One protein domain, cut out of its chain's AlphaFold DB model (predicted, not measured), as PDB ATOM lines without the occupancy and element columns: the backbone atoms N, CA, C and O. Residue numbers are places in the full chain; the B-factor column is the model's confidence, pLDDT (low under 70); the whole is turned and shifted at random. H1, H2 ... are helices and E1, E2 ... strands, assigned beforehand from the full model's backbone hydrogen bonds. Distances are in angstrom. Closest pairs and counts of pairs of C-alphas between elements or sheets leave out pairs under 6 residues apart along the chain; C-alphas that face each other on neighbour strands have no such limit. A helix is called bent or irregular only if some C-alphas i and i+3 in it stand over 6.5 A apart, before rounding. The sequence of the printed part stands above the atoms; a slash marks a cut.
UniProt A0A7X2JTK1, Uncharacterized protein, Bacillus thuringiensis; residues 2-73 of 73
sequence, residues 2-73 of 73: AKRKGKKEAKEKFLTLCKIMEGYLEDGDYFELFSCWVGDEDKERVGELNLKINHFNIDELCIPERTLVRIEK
ATOM      1  N   ALA A   2     -33.588  31.813  47.141       49.47
ATOM      2  CA  ALA A   2     -34.290  30.942  46.181       49.47
ATOM      3  C   ALA A   2     -34.838  31.643  44.912       49.47
ATOM      4  O   ALA A   2     -34.747  31.093  43.817       49.47
ATOM      5  N   LYS A   3     -35.319  32.893  45.025       47.94
ATOM      6  CA  LYS A   3     -35.923  33.664  43.911       47.94
ATOM      7  C   LYS A   3     -34.993  33.886  42.703       47.94
ATOM      8  O   LYS A   3     -35.466  33.978  41.578       47.94
ATOM      9  N   ARG A   4     -33.669  33.967  42.916       54.72
ATOM     10  CA  ARG A   4     -32.675  34.152  41.835       54.72
ATOM     11  C   ARG A   4     -32.325  32.848  41.112       54.72
ATOM     12  O   ARG A   4     -31.982  32.902  39.937       54.72
ATOM     13  N   LYS A   5     -32.427  31.699  41.790       58.25
ATOM     14  CA  LYS A   5     -32.058  30.392  41.224       58.25
ATOM     15  C   LYS A   5     -33.057  29.955  40.145       58.25
ATOM     16  O   LYS A   5     -32.632  29.628  39.045       58.25
ATOM     17  N   GLY A   6     -34.361  30.092  40.411       67.12
ATOM     18  CA  GLY A   6     -35.415  29.768  39.437       67.12
ATOM     19  C   GLY A   6     -35.394  30.648  38.180       67.12
ATOM     20  O   GLY A   6     -35.586  30.146  37.079       67.12
ATOM     21  N   LYS A   7     -35.072  31.948  38.312       77.94
ATOM     22  CA  LYS A   7     -34.955  32.856  37.154       77.94
ATOM     23  C   LYS A   7     -33.792  32.471  36.233       77.94
ATOM     24  O   LYS A   7     -33.927  32.575  35.020       77.94
ATOM     25  N   LYS A   8     -32.659  32.041  36.795       86.00
ATOM     26  CA  LYS A   8     -31.501  31.603  36.004       86.00
ATOM     27  C   LYS A   8     -31.803  30.301  35.256       86.00
ATOM     28  O   LYS A   8     -31.585  30.235  34.055       86.00
ATOM     29  N   GLU A   9     -32.376  29.323  35.950       88.94
ATOM     30  CA  GLU A   9     -32.731  28.027  35.361       88.94
ATOM     31  C   GLU A   9     -33.767  28.167  34.234       88.94
ATOM     32  O   GLU A   9     -33.626  27.550  33.182       88.94
ATOM     33  N   ALA A  10     -34.786  29.018  34.407       87.50
ATOM     34  CA  ALA A  10     -35.775  29.277  33.361       87.50
ATOM     35  C   ALA A  10     -35.141  29.886  32.097       87.50
ATOM     36  O   ALA A  10     -35.450  29.452  30.989       87.50
ATOM     37  N   LYS A  11     -34.211  30.840  32.258       90.19
ATOM     38  CA  LYS A  11     -33.454  31.420  31.137       90.19
ATOM     39  C   LYS A  11     -32.612  30.370  30.414       90.19
ATOM     40  O   LYS A  11     -32.637  30.309  29.190       90.19
ATOM     41  N   GLU A  12     -31.902  29.523  31.157       92.25
ATOM     42  CA  GLU A  12     -31.088  28.441  30.587       92.25
ATOM     43  C   GLU A  12     -31.950  27.432  29.810       92.25
ATOM     44  O   GLU A  12     -31.587  27.039  28.698       92.25
ATOM     45  N   LYS A  13     -33.127  27.067  30.338       92.81
ATOM     46  CA  LYS A  13     -34.092  26.195  29.647       92.81
ATOM     47  C   LYS A  13     -34.637  26.834  28.373       92.81
ATOM     48  O   LYS A  13     -34.686  26.166  27.348       92.81
ATOM     49  N   PHE A  14     -34.991  28.118  28.412       92.50
ATOM     50  CA  PHE A  14     -35.476  28.833  27.230       92.50
ATOM     51  C   PHE A  14     -34.406  28.926  26.132       92.50
ATOM     52  O   PHE A  14     -34.687  28.641  24.972       92.50
ATOM     53  N   LEU A  15     -33.156  29.236  26.493       93.25
ATOM     54  CA  LEU A  15     -32.034  29.217  25.547       93.25
ATOM     55  C   LEU A  15     -31.798  27.821  24.966       93.25
ATOM     56  O   LEU A  15     -31.508  27.686  23.782       93.25
ATOM     57  N   THR A  16     -31.919  26.782  25.794       95.00
ATOM     58  CA  THR A  16     -31.797  25.392  25.339       95.00
ATOM     59  C   THR A  16     -32.897  25.044  24.341       95.00
ATOM     60  O   THR A  16     -32.597  24.473  23.299       95.00
ATOM     61  N   LEU A  17     -34.142  25.449  24.608       94.31
ATOM     62  CA  LEU A  17     -35.256  25.286  23.676       94.31
ATOM     63  C   LEU A  17     -34.975  25.987  22.341       94.31
ATOM     64  O   LEU A  17     -35.108  25.353  21.301       94.31
ATOM     65  N   CYS A  18     -34.533  27.249  22.361       93.94
ATOM     66  CA  CYS A  18     -34.209  27.985  21.135       93.94
ATOM     67  C   CYS A  18     -33.136  27.257  20.308       93.94
ATOM     68  O   CYS A  18     -33.325  27.056  19.117       93.94
ATOM     69  N   LYS A  19     -32.062  26.766  20.938       94.38
ATOM     70  CA  LYS A  19     -31.015  25.992  20.242       94.38
ATOM     71  C   LYS A  19     -31.530  24.696  19.618       94.38
ATOM     72  O   LYS A  19     -31.072  24.306  18.552       94.38
ATOM     73  N   ILE A  20     -32.449  24.007  20.295       95.44
ATOM     74  CA  ILE A  20     -33.069  22.789  19.764       95.44
ATOM     75  C   ILE A  20     -33.919  23.146  18.541       95.44
ATOM     76  O   ILE A  20     -33.741  22.547  17.486       95.44
ATOM     77  N   MET A  21     -34.794  24.149  18.665       95.12
ATOM     78  CA  MET A  21     -35.689  24.576  17.585       95.12
ATOM     79  C   MET A  21     -34.931  25.124  16.375       95.12
ATOM     80  O   MET A  21     -35.320  24.847  15.249       95.12
ATOM     81  N   GLU A  22     -33.811  25.816  16.579       93.38
ATOM     82  CA  GLU A  22     -32.944  26.285  15.491       93.38
ATOM     83  C   GLU A  22     -32.473  25.142  14.576       93.38
ATOM     84  O   GLU A  22     -32.352  25.330  13.365       93.38
ATOM     85  N   GLY A  23     -32.244  23.948  15.133       93.69
ATOM     86  CA  GLY A  23     -31.881  22.758  14.362       93.69
ATOM     87  C   GLY A  23     -33.044  22.124  13.591       93.69
ATOM     88  O   GLY A  23     -32.791  21.359  12.663       93.69
ATOM     89  N   TYR A  24     -34.293  22.425  13.963       95.12
ATOM     90  CA  TYR A  24     -35.499  21.889  13.322       95.12
ATOM     91  C   TYR A  24     -36.128  22.835  12.298       95.12
ATOM     92  O   TYR A  24     -36.774  22.358  11.374       95.12
ATOM     93  N   LEU A  25     -35.979  24.145  12.482       94.81
ATOM     94  CA  LEU A  25     -36.607  25.165  11.640       94.81
ATOM     95  C   LEU A  25     -35.782  25.418  10.374       94.81
ATOM     96  O   LEU A  25     -34.548  25.464  10.441       94.81
ATOM     97  N   GLU A  26     -36.440  25.630   9.238       94.81
ATOM     98  CA  GLU A  26     -35.821  26.203   8.038       94.81
ATOM     99  C   GLU A  26     -35.849  27.743   8.103       94.81
ATOM    100  O   GLU A  26     -36.481  28.334   8.979       94.81
ATOM    101  N   ASP A  27     -35.111  28.422   7.223       92.81
ATOM    102  CA  ASP A  27     -35.087  29.890   7.216       92.81
ATOM    103  C   ASP A  27     -36.472  30.448   6.845       92.81
ATOM    104  O   ASP A  27     -37.041  30.093   5.810       92.81
ATOM    105  N   GLY A  28     -37.004  31.343   7.682       90.94
ATOM    106  CA  GLY A  28     -38.373  31.852   7.560       90.94
ATOM    107  C   GLY A  28     -39.439  31.013   8.277       90.94
ATOM    108  O   GLY A  28     -40.579  31.473   8.394       90.94
ATOM    109  N   ASP A  29     -39.086  29.839   8.809       96.00
ATOM    110  CA  ASP A  29     -39.958  29.112   9.729       96.00
ATOM    111  C   ASP A  29     -39.955  29.750  11.121       96.00
ATOM    112  O   ASP A  29     -39.049  30.486  11.530       96.00
ATOM    113  N   TYR A  30     -40.987  29.430  11.895       96.06
ATOM    114  CA  TYR A  30     -41.137  29.909  13.258       96.06
ATOM    115  C   TYR A  30     -41.797  28.867  14.153       96.06
ATOM    116  O   TYR A  30     -42.432  27.917  13.697       96.06
ATOM    117  N   PHE A  31     -41.691  29.088  15.459       95.50
ATOM    118  CA  PHE A  31     -42.511  28.402  16.446       95.50
ATOM    119  C   PHE A  31     -43.154  29.398  17.401       95.50
ATOM    120  O   PHE A  31     -42.694  30.531  17.564       95.50
ATOM    121  N   GLU A  32     -44.232  28.959  18.038       95.25
ATOM    122  CA  GLU A  32     -44.987  29.758  18.991       95.25
ATOM    123  C   GLU A  32     -44.936  29.124  20.380       95.25
ATOM    124  O   GLU A  32     -45.066  27.912  20.549       95.25
ATOM    125  N   LEU A  33     -44.753  29.971  21.386       93.12
ATOM    126  CA  LEU A  33     -44.811  29.629  22.797       93.12
ATOM    127  C   LEU A  33     -45.873  30.506  23.452       93.12
ATOM    128  O   LEU A  33     -45.743  31.728  23.464       93.12
ATOM    129  N   PHE A  34     -46.889  29.896  24.055       93.31
ATOM    130  CA  PHE A  34     -47.874  30.631  24.843       93.31
ATOM    131  C   PHE A  34     -47.589  30.486  26.341       93.31
ATOM    132  O   PHE A  34     -47.637  29.386  26.891       93.31
ATOM    133  N   SER A  35     -47.259  31.593  27.010       91.19
ATOM    134  CA  SER A  35     -46.872  31.600  28.426       91.19
ATOM    135  C   SER A  35     -48.087  31.592  29.364       91.19
ATOM    136  O   SER A  35     -48.429  32.612  29.947       91.19
ATOM    137  N   CYS A  36     -48.749  30.454  29.560       91.75
ATOM    138  CA  CYS A  36     -49.922  30.347  30.442       91.75
ATOM    139  C   CYS A  36     -49.737  29.319  31.572       91.75
ATOM    140  O   CYS A  36     -48.803  28.512  31.560       91.75
ATOM    141  N   TRP A  37     -50.621  29.374  32.573       91.19
ATOM    142  CA  TRP A  37     -50.801  28.263  33.506       91.19
ATOM    143  C   TRP A  37     -51.550  27.122  32.820       91.19
ATOM    144  O   TRP A  37     -52.342  27.340  31.910       91.19
ATOM    145  N   VAL A  38     -51.325  25.899  33.294       89.12
ATOM    146  CA  VAL A  38     -52.094  24.736  32.837       89.12
ATOM    147  C   VAL A  38     -53.574  24.954  33.160       89.12
ATOM    148  O   VAL A  38     -53.906  25.259  34.308       89.12
ATOM    149  N   GLY A  39     -54.444  24.780  32.166       91.94
ATOM    150  CA  GLY A  39     -55.878  25.073  32.250       91.94
ATOM    151  C   GLY A  39     -56.271  26.486  31.802       91.94
ATOM    152  O   GLY A  39     -57.463  26.794  31.758       91.94
ATOM    153  N   ASP A  40     -55.297  27.341  31.472       92.62
ATOM    154  CA  ASP A  40     -55.513  28.698  30.960       92.62
ATOM    155  C   ASP A  40     -55.216  28.818  29.455       92.62
ATOM    156  O   ASP A  40     -55.134  29.931  28.933       92.62
ATOM    157  N   GLU A  41     -55.064  27.699  28.744       90.69
ATOM    158  CA  GLU A  41     -54.688  27.675  27.327       90.69
ATOM    159  C   GLU A  41     -55.700  28.425  26.443       90.69
ATOM    160  O   GLU A  41     -55.309  29.096  25.488       90.69
ATOM    161  N   ASP A  42     -56.982  28.373  26.811       90.62
ATOM    162  CA  ASP A  42     -58.085  29.017  26.088       90.62
ATOM    163  C   ASP A  42     -58.359  30.463  26.543       90.62
ATOM    164  O   ASP A  42     -59.271  31.123  26.035       90.62
ATOM    165  N   LYS A  43     -57.615  30.978  27.531       90.50
ATOM    166  CA  LYS A  43     -57.817  32.348  28.020       90.50
ATOM    167  C   LYS A  43     -57.260  33.381  27.044       90.50
ATOM    168  O   LYS A  43     -56.287  33.155  26.331       90.50
ATOM    169  N   GLU A  44     -57.861  34.571  27.074       91.88
ATOM    170  CA  GLU A  44     -57.455  35.686  26.221       91.88
ATOM    171  C   GLU A  44     -55.980  36.065  26.427       91.88
ATOM    172  O   GLU A  44     -55.483  36.172  27.558       91.88
ATOM    173  N   ARG A  45     -55.297  36.283  25.298       91.75
ATOM    174  CA  ARG A  45     -53.900  36.713  25.238       91.75
ATOM    175  C   ARG A  45     -53.801  38.164  25.694       91.75
ATOM    176  O   ARG A  45     -54.530  39.023  25.217       91.75
ATOM    177  N   VAL A  46     -52.863  38.436  26.591       91.06
ATOM    178  CA  VAL A  46     -52.622  39.777  27.147       91.06
ATOM    179  C   VAL A  46     -51.473  40.483  26.427       91.06
ATOM    180  O   VAL A  46     -51.342  41.702  26.509       91.06
ATOM    181  N   GLY A  47     -50.648  39.737  25.694       89.62
ATOM    182  CA  GLY A  47     -49.552  40.302  24.924       89.62
ATOM    183  C   GLY A  47     -49.105  39.406  23.780       89.62
ATOM    184  O   GLY A  47     -49.381  38.204  23.754       89.62
ATOM    185  N   GLU A  48     -48.369  40.016  22.860       94.00
ATOM    186  CA  GLU A  48     -47.667  39.339  21.779       94.00
ATOM    187  C   GLU A  48     -46.220  39.829  21.740       94.00
ATOM    188  O   GLU A  48     -45.946  41.016  21.945       94.00
ATOM    189  N   LEU A  49     -45.291  38.910  21.498       93.44
ATOM    190  CA  LEU A  49     -43.877  39.207  21.359       93.44
ATOM    191  C   LEU A  49     -43.303  38.436  20.174       93.44
ATOM    192  O   LEU A  49     -43.416  37.216  20.110       93.44
ATOM    193  N   ASN A  50     -42.638  39.149  19.270       94.19
ATOM    194  CA  ASN A  50     -41.955  38.560  18.126       94.19
ATOM    195  C   ASN A  50     -40.442  38.638  18.354       94.19
ATOM    196  O   ASN A  50     -39.900  39.719  18.590       94.19
ATOM    197  N   LEU A  51     -39.768  37.492  18.310       93.69
ATOM    198  CA  LEU A  51     -38.327  37.353  18.497       93.69
ATOM    199  C   LEU A  51     -37.709  36.682  17.270       93.69
ATOM    200  O   LEU A  51     -38.341  35.856  16.618       93.69
ATOM    201  N   LYS A  52     -36.442  36.990  16.995       93.19
ATOM    202  CA  LYS A  52     -35.622  36.208  16.063       93.19
ATOM    203  C   LYS A  52     -34.698  35.311  16.856       93.19
ATOM    204  O   LYS A  52     -34.014  35.818  17.741       93.19
ATOM    205  N   ILE A  53     -34.640  34.025  16.538       90.19
ATOM    206  CA  ILE A  53     -33.952  32.995  17.330       90.19
ATOM    207  C   ILE A  53     -32.475  33.323  17.600       90.19
ATOM    208  O   ILE A  53     -31.960  33.025  18.674       90.19
ATOM    209  N   ASN A  54     -31.838  34.041  16.671       85.31
ATOM    210  CA  ASN A  54     -30.437  34.460  16.728       85.31
ATOM    211  C   ASN A  54     -30.228  35.941  17.091       85.31
ATOM    212  O   ASN A  54     -29.104  36.441  17.040       85.31
ATOM    213  N   HIS A  55     -31.291  36.669  17.445       88.94
ATOM    214  CA  HIS A  55     -31.235  38.114  17.674       88.94
ATOM    215  C   HIS A  55     -32.117  38.556  18.854       88.94
ATOM    216  O   HIS A  55     -33.048  39.346  18.699       88.94
ATOM    217  N   PHE A  56     -31.814  38.068  20.061       89.06
ATOM    218  CA  PHE A  56     -32.395  38.587  21.303       89.06
ATOM    219  C   PHE A  56     -31.398  38.565  22.467       89.06
ATOM    220  O   PHE A  56     -30.501  37.724  22.530       89.06
ATOM    221  N   ASN A  57     -31.591  39.471  23.430       89.69
ATOM    222  CA  ASN A  57     -30.881  39.452  24.705       89.69
ATOM    223  C   ASN A  57     -31.773  38.843  25.800       89.69
ATOM    224  O   ASN A  57     -32.743  39.454  26.248       89.69
ATOM    225  N   ILE A  58     -31.422  37.643  26.272       88.38
ATOM    226  CA  ILE A  58     -32.169  36.924  27.318       88.38
ATOM    227  C   ILE A  58     -32.215  37.674  28.660       88.38
ATOM    228  O   ILE A  58     -33.086  37.414  29.493       88.38
ATOM    229  N   ASP A  59     -31.267  38.579  28.910       88.19
ATOM    230  CA  ASP A  59     -31.223  39.336  30.158       88.19
ATOM    231  C   ASP A  59     -32.207  40.500  30.201       88.19
ATOM    232  O   ASP A  59     -32.710  40.817  31.283       88.19
ATOM    233  N   GLU A  60     -32.539  41.040  29.032       88.19
ATOM    234  CA  GLU A  60     -33.536  42.093  28.831       88.19
ATOM    235  C   GLU A  60     -34.928  41.519  28.539       88.19
ATOM    236  O   GLU A  60     -35.935  42.201  28.727       88.19
ATOM    237  N   LEU A  61     -34.998  40.245  28.142       87.75
ATOM    238  CA  LEU A  61     -36.244  39.567  27.822       87.75
ATOM    239  C   LEU A  61     -37.122  39.375  29.069       87.75
ATOM    240  O   LEU A  61     -36.754  38.709  30.043       87.75
ATOM    241  N   CYS A  62     -38.327  39.930  29.001       86.62
ATOM    242  CA  CYS A  62     -39.396  39.717  29.962       86.62
ATOM    243  C   CYS A  62     -40.612  39.176  29.208       86.62
ATOM    244  O   CYS A  62     -41.127  39.854  28.324       86.62
ATOM    245  N   ILE A  63     -41.055  37.968  29.557       89.38
ATOM    246  CA  ILE A  63     -42.260  37.348  29.000       89.38
ATOM    247  C   ILE A  63     -43.288  37.287  30.135       89.38
ATOM    248  O   ILE A  63     -43.148  36.451  31.033       89.38
ATOM    249  N   PRO A  64     -44.276  38.197  30.158       88.81
ATOM    250  CA  PRO A  64     -45.388  38.125  31.093       88.81
ATOM    251  C   PRO A  64     -46.243  36.875  30.863       88.81
ATOM    252  O   PRO A  64     -46.128  36.189  29.849       88.81
ATOM    253  N   GLU A  65     -47.137  36.583  31.802       90.62
ATOM    254  CA  GLU A  65     -48.157  35.549  31.615       90.62
ATOM    255  C   GLU A  65     -49.133  35.927  30.484       90.62
ATOM    256  O   GLU A  65     -49.320  37.107  30.180       90.62
ATOM    257  N   ARG A  66     -49.762  34.921  29.874       93.00
ATOM    258  CA  ARG A  66     -50.694  35.007  28.744       93.00
ATOM    259  C   ARG A  66     -50.122  35.790  27.563       93.00
ATOM    260  O   ARG A  66     -50.846  36.510  26.878       93.00
ATOM    261  N   THR A  67     -48.819  35.653  27.326       94.75
ATOM    262  CA  THR A  67     -48.132  36.255  26.182       94.75
ATOM    263  C   THR A  67     -47.899  35.188  25.123       94.75
ATOM    264  O   THR A  67     -47.346  34.128  25.419       94.75
ATOM    265  N   LEU A  68     -48.318  35.456  23.886       95.31
ATOM    266  CA  LEU A  68     -47.895  34.646  22.750       95.31
ATOM    267  C   LEU A  68     -46.528  35.136  22.286       95.31
ATOM    268  O   LEU A  68     -46.369  36.294  21.911       95.31
ATOM    269  N   VAL A  69     -45.541  34.255  22.324       95.31
ATOM    270  CA  VAL A  69     -44.190  34.534  21.858       95.31
ATOM    271  C   VAL A  69     -43.969  33.765  20.570       95.31
ATOM    272  O   VAL A  69     -43.917  32.538  20.588       95.31
ATOM    273  N   ARG A  70     -43.823  34.480  19.461       96.06
ATOM    274  CA  ARG A  70     -43.420  33.909  18.178       96.06
ATOM    275  C   ARG A  70     -41.918  34.083  18.014       96.06
ATOM    276  O   ARG A  70     -41.403  35.191  18.148       96.06
ATOM    277  N   ILE A  71     -41.218  32.988  17.741       95.88
ATOM    278  CA  ILE A  71     -39.774  32.978  17.518       95.88
ATOM    279  C   ILE A  71     -39.501  32.456  16.109       95.88
ATOM    280  O   ILE A  71     -39.780  31.296  15.816       95.88
ATOM    281  N   GLU A  72     -38.976  33.329  15.256       96.31
ATOM    282  CA  GLU A  72     -38.648  33.060  13.850       96.31
ATOM    283  C   GLU A  72     -37.153  32.771  13.684       96.31
ATOM    284  O   GLU A  72     -36.335  33.342  14.418       96.31
ATOM    285  N   LYS A  73     -36.804  31.884  12.747       92.69
ATOM    286  CA  LYS A  73     -35.417  31.605  12.375       92.69
ATOM    287  C   LYS A  73     -34.859  32.652  11.415       92.69
ATOM    288  O   LYS A  73     -35.480  32.880  10.354       92.69
TER     289      LYS A  73
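This is residues 2 to 73 of the 73 residues of an uncharacterized protein of Bacillus thuringiensis (UniProt A0A7X2JTK1). A small three-stranded sheet, E1, E3 and E2, has one long helix, H1, that meets it only with its residues 18 to 24 and then runs on well past it, so that residues 2 to 7 stick out free. The long link of residues 53 to 66 arches over the same side of the sheet as the helix, while the long link of residues 35 to 46 loops out on the other side. The printed part has 72 residues with one named helix and three named strands, in the order H1, E1, E2, E3 along the chain. The sheet has the order E1, E3, E2 and is mixed, and the class is mixed, helices and strands. The whole is compact, with a radius of gyration of the C-alphas of 12.9 A, and the C-alphas span 34 by 30 by 19 A along their three main axes.

The inner strand of the sheet is E3, residues 67 to 72, 15.9 A from first to last C-alpha. It begins at Thr 67, whose C-alpha is at (-48.132, 36.255, 26.182), and ends at Glu 72, whose C-alpha is at (-38.648, 33.060, 13.850). The edge strand E2, residues 47 to 52, is 17.0 A long from first to last C-alpha. The edge strand E1, residues 30 to 34, is 13.4 A long. The helix H1, residues 2 to 24, is 34.1 A from first to last C-alpha. It begins at Ala 2, with its C-alpha at (-34.290, 30.942, 46.181), and ends at Tyr 24, with its C-alpha at (-35.499, 21.889, 13.322). H1 is not bent.

E3 has a neighbour strand on each of its two sides. E3 and E1 are antiparallel, with 165 degrees between their N-to-C directions. The C-alphas of Tyr 30 and Glu 72 face each other at 4.1 A. Across this pair, N 33 and O 69 are within hydrogen-bond range at 2.8 A, and N 71 and O 31 at 2.9 A. E3 and E2 are parallel, with 18 degrees between their directions. The C-alphas of Thr 67 and Gly 47 face each other at 4.5 A. Across this pair, N 51 and O 70 are within hydrogen-bond range at 2.8 A, and N 68 and O 47 at 2.9 A. E1 and E2 follow each other in the chain but are apart. H1 is on the sheet, with 13 pairs of C-alphas within 10 A, but it only grazes it, with its residues 18 to 24. The closest C-alphas of H1 and E1 are those of Met 21 and Phe 31, 7.9 A apart. H1 and E3 are near each other, with 6 pairs of C-alphas within 10 A. In the backbone of H1, 15 of 19 O i to N i+4 pairs are within hydrogen-bond range.

The two C-alphas farthest apart in the domain are those of Ala 2 and Asp 27, at 39.0 A. The first and last printed C-alphas, those of Ala 2 and Lys 73, are 33.8 A apart, and Lys 73 is the chain's last residue. The printed part has no cut. The link from H1 to E1, five residues, is tight. The link from E1 to E2, 12 residues, and the link from E2 to E3, 14 residues, are long. The C-alphas of residues 35 to 46 lie 8 to 19 A from the mean of all C-alphas, and those of residues 53 to 66 lie 7 to 13 A from it. The mean pLDDT of the printed part is 89.4, and five residues, 2 to 6, are under 70 in this predicted model.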